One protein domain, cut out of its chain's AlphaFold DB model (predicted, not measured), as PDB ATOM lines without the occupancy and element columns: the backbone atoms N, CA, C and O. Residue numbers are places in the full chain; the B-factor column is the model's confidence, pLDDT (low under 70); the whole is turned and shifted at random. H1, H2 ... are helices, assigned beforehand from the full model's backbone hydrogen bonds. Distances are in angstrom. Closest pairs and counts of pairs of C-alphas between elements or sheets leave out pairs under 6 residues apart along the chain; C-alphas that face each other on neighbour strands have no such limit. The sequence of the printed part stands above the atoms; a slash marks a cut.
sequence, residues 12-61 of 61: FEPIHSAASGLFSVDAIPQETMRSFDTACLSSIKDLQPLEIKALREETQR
ATOM      1  N   PHE A  12     -17.486  15.876 -22.568       93.31
ATOM      2  CA  PHE A  12     -18.334  17.056 -22.764       93.31
ATOM      3  C   PHE A  12     -19.644  17.006 -21.970       93.31
ATOM      4  O   PHE A  12     -20.233  18.055 -21.725       93.31
ATOM      5  N   GLU A  13     -20.078  15.825 -21.528       92.19
ATOM      6  CA  GLU A  13     -21.257  15.664 -20.671       92.19
ATOM      7  C   GLU A  13     -21.132  16.415 -19.327       92.19
ATOM      8  O   GLU A  13     -21.999  17.245 -19.039       92.19
ATOM      9  N   PRO A  14     -20.065  16.239 -18.515       95.56
ATOM     10  CA  PRO A  14     -19.935  16.970 -17.253       95.56
ATOM     11  C   PRO A  14     -19.762  18.484 -17.450       95.56
ATOM     12  O   PRO A  14     -20.249  19.261 -16.631       95.56
ATOM     13  N   ILE A  15     -19.122  18.918 -18.543       94.81
ATOM     14  CA  ILE A  15     -18.952  20.344 -18.867       94.81
ATOM     15  C   ILE A  15     -20.308  20.984 -19.185       94.81
ATOM     16  O   ILE A  15     -20.642  22.038 -18.645       94.81
ATOM     17  N   HIS A  16     -21.107  20.336 -20.037       95.88
ATOM     18  CA  HIS A  16     -22.440  20.818 -20.406       95.88
ATOM     19  C   HIS A  16     -23.404  20.801 -19.217       95.88
ATOM     20  O   HIS A  16     -24.169  21.746 -19.033       95.88
ATOM     21  N   SER A  17     -23.312  19.780 -18.361       94.94
ATOM     22  CA  SER A  17     -24.080  19.702 -17.115       94.94
ATOM     23  C   SER A  17     -23.744  20.858 -16.163       94.94
ATOM     24  O   SER A  17     -24.647  21.516 -15.646       94.94
ATOM     25  N   ALA A  18     -22.458  21.192 -16.002       96.69
ATOM     26  CA  ALA A  18     -22.040  22.341 -15.201       96.69
ATOM     27  C   ALA A  18     -22.565  23.670 -15.773       96.69
ATOM     28  O   ALA A  18     -23.116  24.482 -15.031       96.69
ATOM     29  N   ALA A  19     -22.460  23.872 -17.091       96.94
ATOM     30  CA  ALA A  19     -23.014  25.051 -17.758       96.94
ATOM     31  C   ALA A  19     -24.542  25.140 -17.597       96.94
ATOM     32  O   ALA A  19     -25.067  26.211 -17.301       96.94
ATOM     33  N   SER A  20     -25.247  24.010 -17.698       96.44
ATOM     34  CA  SER A  20     -26.696  23.930 -17.480       96.44
ATOM     35  C   SER A  20     -27.081  24.318 -16.049       96.44
ATOM     36  O   SER A  20     -28.079  25.007 -15.848       96.44
ATOM     37  N   GLY A  21     -26.272  23.929 -15.059       97.50
ATOM     38  CA  GLY A  21     -26.441  24.355 -13.668       97.50
ATOM     39  C   GLY A  21     -26.222  25.856 -13.461       97.50
ATOM     40  O   GLY A  21     -26.925  26.468 -12.667       97.50
ATOM     41  N   LEU A  22     -25.288  26.474 -14.192       97.69
ATOM     42  CA  LEU A  22     -25.112  27.933 -14.175       97.69
ATOM     43  C   LEU A  22     -26.277  28.654 -14.863       97.69
ATOM     44  O   LEU A  22     -26.711  29.710 -14.409       97.69
ATOM     45  N   PHE A  23     -26.793  28.084 -15.950       97.69
ATOM     46  CA  PHE A  23     -27.928  28.641 -16.674       97.69
ATOM     47  C   PHE A  23     -29.219  28.586 -15.846       97.69
ATOM     48  O   PHE A  23     -29.982  29.545 -15.855       97.69
ATOM     49  N   SER A  24     -29.454  27.513 -15.081       97.69
ATOM     50  CA  SER A  24     -30.674  27.366 -14.269       97.69
ATOM     51  C   SER A  24     -30.786  28.356 -13.105       97.69
ATOM     52  O   SER A  24     -31.877  28.528 -12.565       97.69
ATOM     53  N   VAL A  25     -29.678  28.992 -12.723       98.06
ATOM     54  CA  VAL A  25     -29.621  30.052 -11.705       98.06
ATOM     55  C   VAL A  25     -29.372  31.436 -12.318       98.06
ATOM     56  O   VAL A  25     -28.938  32.344 -11.613       98.06
ATOM     57  N   ASP A  26     -29.587  31.585 -13.631       97.25
ATOM     58  CA  ASP A  26     -29.398  32.825 -14.397       97.25
ATOM     59  C   ASP A  26     -27.973  33.420 -14.318       97.25
ATOM     60  O   ASP A  26     -27.754  34.594 -14.624       97.25
ATOM     61  N   ALA A  27     -26.966  32.618 -13.946       98.12
ATOM     62  CA  ALA A  27     -25.572  33.066 -13.852       98.12
ATOM     63  C   ALA A  27     -24.903  33.225 -15.227       98.12
ATOM     64  O   ALA A  27     -23.907  33.939 -15.353       98.12
ATOM     65  N   ILE A  28     -25.438  32.567 -16.260       97.94
ATOM     66  CA  ILE A  28     -25.043  32.766 -17.658       97.94
ATOM     67  C   ILE A  28     -26.280  33.043 -18.524       97.94
ATOM     68  O   ILE A  28     -27.336  32.459 -18.281       97.94
ATOM     69  N   PRO A  29     -26.179  33.897 -19.557       97.62
ATOM     70  CA  PRO A  29     -27.296  34.169 -20.452       97.62
ATOM     71  C   PRO A  29     -27.539  33.014 -21.433       97.62
ATOM     72  O   PRO A  29     -26.662  32.186 -21.701       97.62
ATOM     73  N   GLN A  30     -28.720  33.005 -22.059       97.06
ATOM     74  CA  GLN A  30     -29.088  32.004 -23.070       97.06
ATOM     75  C   GLN A  30     -28.099  31.956 -24.247       97.06
ATOM     76  O   GLN A  30     -27.846  30.884 -24.791       97.06
ATOM     77  N   GLU A  31     -27.523  33.095 -24.640       97.75
ATOM     78  CA  GLU A  31     -26.488  33.155 -25.679       97.75
ATOM     79  C   GLU A  31     -25.269  32.294 -25.315       97.75
ATOM     80  O   GLU A  31     -24.794  31.506 -26.133       97.75
ATOM     81  N   THR A  32     -24.813  32.378 -24.063       97.31
ATOM     82  CA  THR A  32     -23.718  31.551 -23.554       97.31
ATOM     83  C   THR A  32     -24.121  30.082 -23.497       97.31
ATOM     84  O   THR A  32     -23.346  29.228 -23.912       97.31
ATOM     85  N   MET A  33     -25.340  29.754 -23.065       96.50
ATOM     86  CA  MET A  33     -25.784  28.355 -23.058       96.50
ATOM     87  C   MET A  33     -25.782  27.743 -24.474       96.50
ATOM     88  O   MET A  33     -25.320  26.619 -24.666       96.50
ATOM     89  N   ARG A  34     -26.173  28.517 -25.498       95.00
ATOM     90  CA  ARG A  34     -26.142  28.084 -26.909       95.00
ATOM     91  C   ARG A  34     -24.730  27.805 -27.434       95.00
ATOM     92  O   ARG A  34     -24.557  26.936 -28.297       95.00
ATOM     93  N   SER A  35     -23.713  28.518 -26.943       95.38
ATOM     94  CA  SER A  35     -22.323  28.227 -27.317       95.38
ATOM     95  C   SER A  35     -21.851  26.907 -26.698       95.38
ATOM     96  O   SER A  35     -21.220  26.106 -27.395       95.38
ATOM     97  N   PHE A  36     -22.252  26.611 -25.454       95.06
ATOM     98  CA  PHE A  36     -22.024  25.305 -24.826       95.06
ATOM     99  C   PHE A  36     -22.765  24.175 -25.539       95.06
ATOM    100  O   PHE A  36     -22.167  23.117 -25.744       95.06
ATOM    101  N   ASP A  37     -24.008  24.392 -25.973       93.19
ATOM    102  CA  ASP A  37     -24.755  23.416 -26.775       93.19
ATOM    103  C   ASP A  37     -23.985  23.068 -28.053       93.19
ATOM    104  O   ASP A  37     -23.728  21.901 -28.340       93.19
ATOM    105  N   THR A  38     -23.521  24.084 -28.782       92.00
ATOM    106  CA  THR A  38     -22.767  23.897 -30.031       92.00
ATOM    107  C   THR A  38     -21.414  23.217 -29.795       92.00
ATOM    108  O   THR A  38     -20.954  22.416 -30.618       92.00
ATOM    109  N   ALA A  39     -20.747  23.519 -28.678       92.31
ATOM    110  CA  ALA A  39     -19.454  22.942 -28.331       92.31
ATOM    111  C   ALA A  39     -19.570  21.479 -27.875       92.31
ATOM    112  O   ALA A  39     -18.795  20.645 -28.352       92.31
ATOM    113  N   CYS A  40     -20.545  21.165 -27.018       93.62
ATOM    114  CA  CYS A  40     -20.632  19.902 -26.280       93.62
ATOM    115  C   CYS A  40     -21.554  18.866 -26.933       93.62
ATOM    116  O   CYS A  40     -21.278  17.662 -26.856       93.62
ATOM    117  N   LEU A  41     -22.640  19.305 -27.575       92.19
ATOM    118  CA  LEU A  41     -23.625  18.412 -28.181       92.19
ATOM    119  C   LEU A  41     -23.210  18.018 -29.598       92.19
ATOM    120  O   LEU A  41     -22.599  18.787 -30.340       92.19
ATOM    121  N   SER A  42     -23.527  16.786 -29.983       89.25
ATOM    122  CA  SER A  42     -23.384  16.324 -31.360       89.25
ATOM    123  C   SER A  42     -24.231  17.193 -32.286       89.25
ATOM    124  O   SER A  42     -25.318  17.629 -31.904       89.25
ATOM    125  N   SER A  43     -23.752  17.419 -33.512       80.62
ATOM    126  CA  SER A  43     -24.524  18.170 -34.499       80.62
ATOM    127  C   SER A  43     -25.887  17.515 -34.709       80.62
ATOM    128  O   SER A  43     -26.008  16.294 -34.855       80.62
ATOM    129  N   ILE A  44     -26.925  18.345 -34.700       77.62
ATOM    130  CA  ILE A  44     -28.266  17.906 -35.061       77.62
ATOM    131  C   ILE A  44     -28.256  17.647 -36.567       77.62
ATOM    132  O   ILE A  44     -27.664  18.405 -37.332       77.62
ATOM    133  N   LYS A  45     -28.872  16.542 -36.989       80.69
ATOM    134  CA  LYS A  45     -29.065  16.270 -38.412       80.69
ATOM    135  C   LYS A  45     -30.041  17.307 -38.961       80.69
ATOM    136  O   LYS A  45     -31.161  17.396 -38.461       80.69
ATOM    137  N   ASP A  46     -29.637  18.026 -39.999       84.25
ATOM    138  CA  ASP A  46     -30.559  18.876 -40.741       84.25
ATOM    139  C   ASP A  46     -31.618  17.998 -41.405       84.25
ATOM    140  O   ASP A  46     -31.313  17.121 -42.219       84.25
ATOM    141  N   LEU A  47     -32.869  18.206 -41.007       89.88
ATOM    142  CA  LEU A  47     -34.021  17.520 -41.572       89.88
ATOM    143  C   LEU A  47     -34.689  18.430 -42.592       89.88
ATOM    144  O   LEU A  47     -34.925  19.614 -42.335       89.88
ATOM    145  N   GLN A  48     -35.038  17.869 -43.742       93.88
ATOM    146  CA  GLN A  48     -35.823  18.571 -44.743       93.88
ATOM    147  C   GLN A  48     -37.258  18.793 -44.236       93.88
ATOM    148  O   GLN A  48     -37.777  17.973 -43.472       93.88
ATOM    149  N   PRO A  49     -37.962  19.846 -44.694       93.31
ATOM    150  CA  PRO A  49     -39.339  20.119 -44.273       93.31
ATOM    151  C   PRO A  49     -40.283  18.915 -44.412       93.31
ATOM    152  O   PRO A  49     -41.147  18.702 -43.564       93.31
ATOM    153  N   LEU A  50     -40.089  18.101 -45.456       94.62
ATOM    154  CA  LEU A  50     -40.860  16.880 -45.686       94.62
ATOM    155  C   LEU A  50     -40.594  15.808 -44.614       94.62
ATOM    156  O   LEU A  50     -41.538  15.198 -44.123       94.62
ATOM    157  N   GLU A  51     -39.332  15.618 -44.214       93.94
ATOM    158  CA  GLU A  51     -38.947  14.687 -43.143       93.94
ATOM    159  C   GLU A  51     -39.523  15.142 -41.794       93.94
ATOM    160  O   GLU A  51     -40.058  14.334 -41.037       93.94
ATOM    161  N   ILE A  52     -39.487  16.451 -41.515       92.19
ATOM    162  CA  ILE A  52     -40.086  17.027 -40.302       92.19
ATOM    163  C   ILE A  52     -41.604  16.806 -40.292       92.19
ATOM    164  O   ILE A  52     -42.159  16.456 -39.250       92.19
ATOM    165  N   LYS A  53     -42.282  17.003 -41.431       93.31
ATOM    166  CA  LYS A  53     -43.725  16.760 -41.556       93.31
ATOM    167  C   LYS A  53     -44.063  15.295 -41.264       93.31
ATOM    168  O   LYS A  53     -44.918  15.047 -40.422       93.31
ATOM    169  N   ALA A  54     -43.346  14.359 -41.888       93.56
ATOM    170  CA  ALA A  54     -43.552  12.928 -41.677       93.56
ATOM    171  C   ALA A  54     -43.378  12.525 -40.199       93.56
ATOM    172  O   ALA A  54     -44.241  11.848 -39.648       93.56
ATOM    173  N   LEU A  55     -42.325  13.014 -39.529       91.56
ATOM    174  CA  LEU A  55     -42.087  12.748 -38.101       91.56
ATOM    175  C   LEU A  55     -43.210  13.279 -37.197       91.56
ATOM    176  O   LEU A  55     -43.594  12.628 -36.221       91.56
ATOM    177  N   ARG A  56     -43.736  14.475 -37.496       92.88
ATOM    178  CA  ARG A  56     -44.841  15.073 -36.727       92.88
ATOM    179  C   ARG A  56     -46.123  14.261 -36.877       92.88
ATOM    180  O   ARG A  56     -46.790  14.019 -35.879       92.88
ATOM    181  N   GLU A  57     -46.432  13.828 -38.096       94.88
ATOM    182  CA  GLU A  57     -47.602  12.996 -38.390       94.88
ATOM    183  C   GLU A  57     -47.496  11.603 -37.749       94.88
ATOM    184  O   GLU A  57     -48.490  11.091 -37.240       94.88
ATOM    185  N   GLU A  58     -46.300  11.010 -37.714       91.25
ATOM    186  CA  GLU A  58     -46.038   9.737 -37.027       91.25
ATOM    187  C   GLU A  58     -46.241   9.845 -35.510       91.25
ATOM    188  O   GLU A  58     -46.850   8.968 -34.905       91.25
ATOM    189  N   THR A  59     -45.768  10.931 -34.892       84.06
ATOM    190  CA  THR A  59     -45.842  11.125 -33.430       84.06
ATOM    191  C   THR A  59     -47.255  11.479 -32.943       84.06
ATOM    192  O   THR A  59     -47.551  11.348 -31.759       84.06
ATOM    193  N   GLN A  60     -48.119  11.971 -33.835       77.06
ATOM    194  CA  GLN A  60     -49.499  12.376 -33.529       77.06
ATOM    195  C   GLN A  60     -50.542  11.274 -33.792       77.06
ATOM    196  O   GLN A  60     -51.735  11.531 -33.624       77.06
ATOM    197  N   ARG A  61     -50.109  10.078 -34.212       59.25
ATOM    198  CA  ARG A  61     -50.946   8.871 -34.278       59.25
ATOM    199  C   ARG A  61     -51.017   8.165 -32.932       59.25
ATOM    200  O   ARG A  61     -52.107   7.623 -32.654       59.25
TER     201      ARG A  61
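This is residues 12 to 61 of the 61 residues of the protein "DNA-binding protein" of Salmonella enterica I (UniProt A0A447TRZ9). A helical hairpin of H1 and H2, side by side, makes one end of this model, and a lone third helix, H3, stands free at the other end, reached by an outstretched link. The printed part has 50 residues with three named helices, in the order H1, H2, H3, and no named strand; the class is all helix. The whole is extended, with a radius of gyration of the C-alphas of 15.2 A and spans of 39 by 20 by 19 A.

H1, the longest helix, holds residues 12 to 23 and measures 16.2 A, beginning at C-alpha 12 at (-18.334, 17.056, -22.764). H2 holds residues 30 to 40 and measures 15.1 A. H3 holds residues 49 to 59, measures 15.5 A and ends at C-alpha 59 at (-45.842, 11.125, -33.430).

H1 and H2 form a helical hairpin and touch, the closest C-alphas being those of Phe 12 and Cys 40, 5.1 A apart. They run opposite ways at a shallow tilt of 7 degrees. H3 is apart from H1 and from H2. In H1, H2 and H3 every O i to N i+4 pair is within hydrogen-bond range.

The C-alphas of Ala 27 and Arg 61, the two farthest apart, are 40.6 A from each other. The printed part has no cut, and both links are short. Residue 61 is under pLDDT 70.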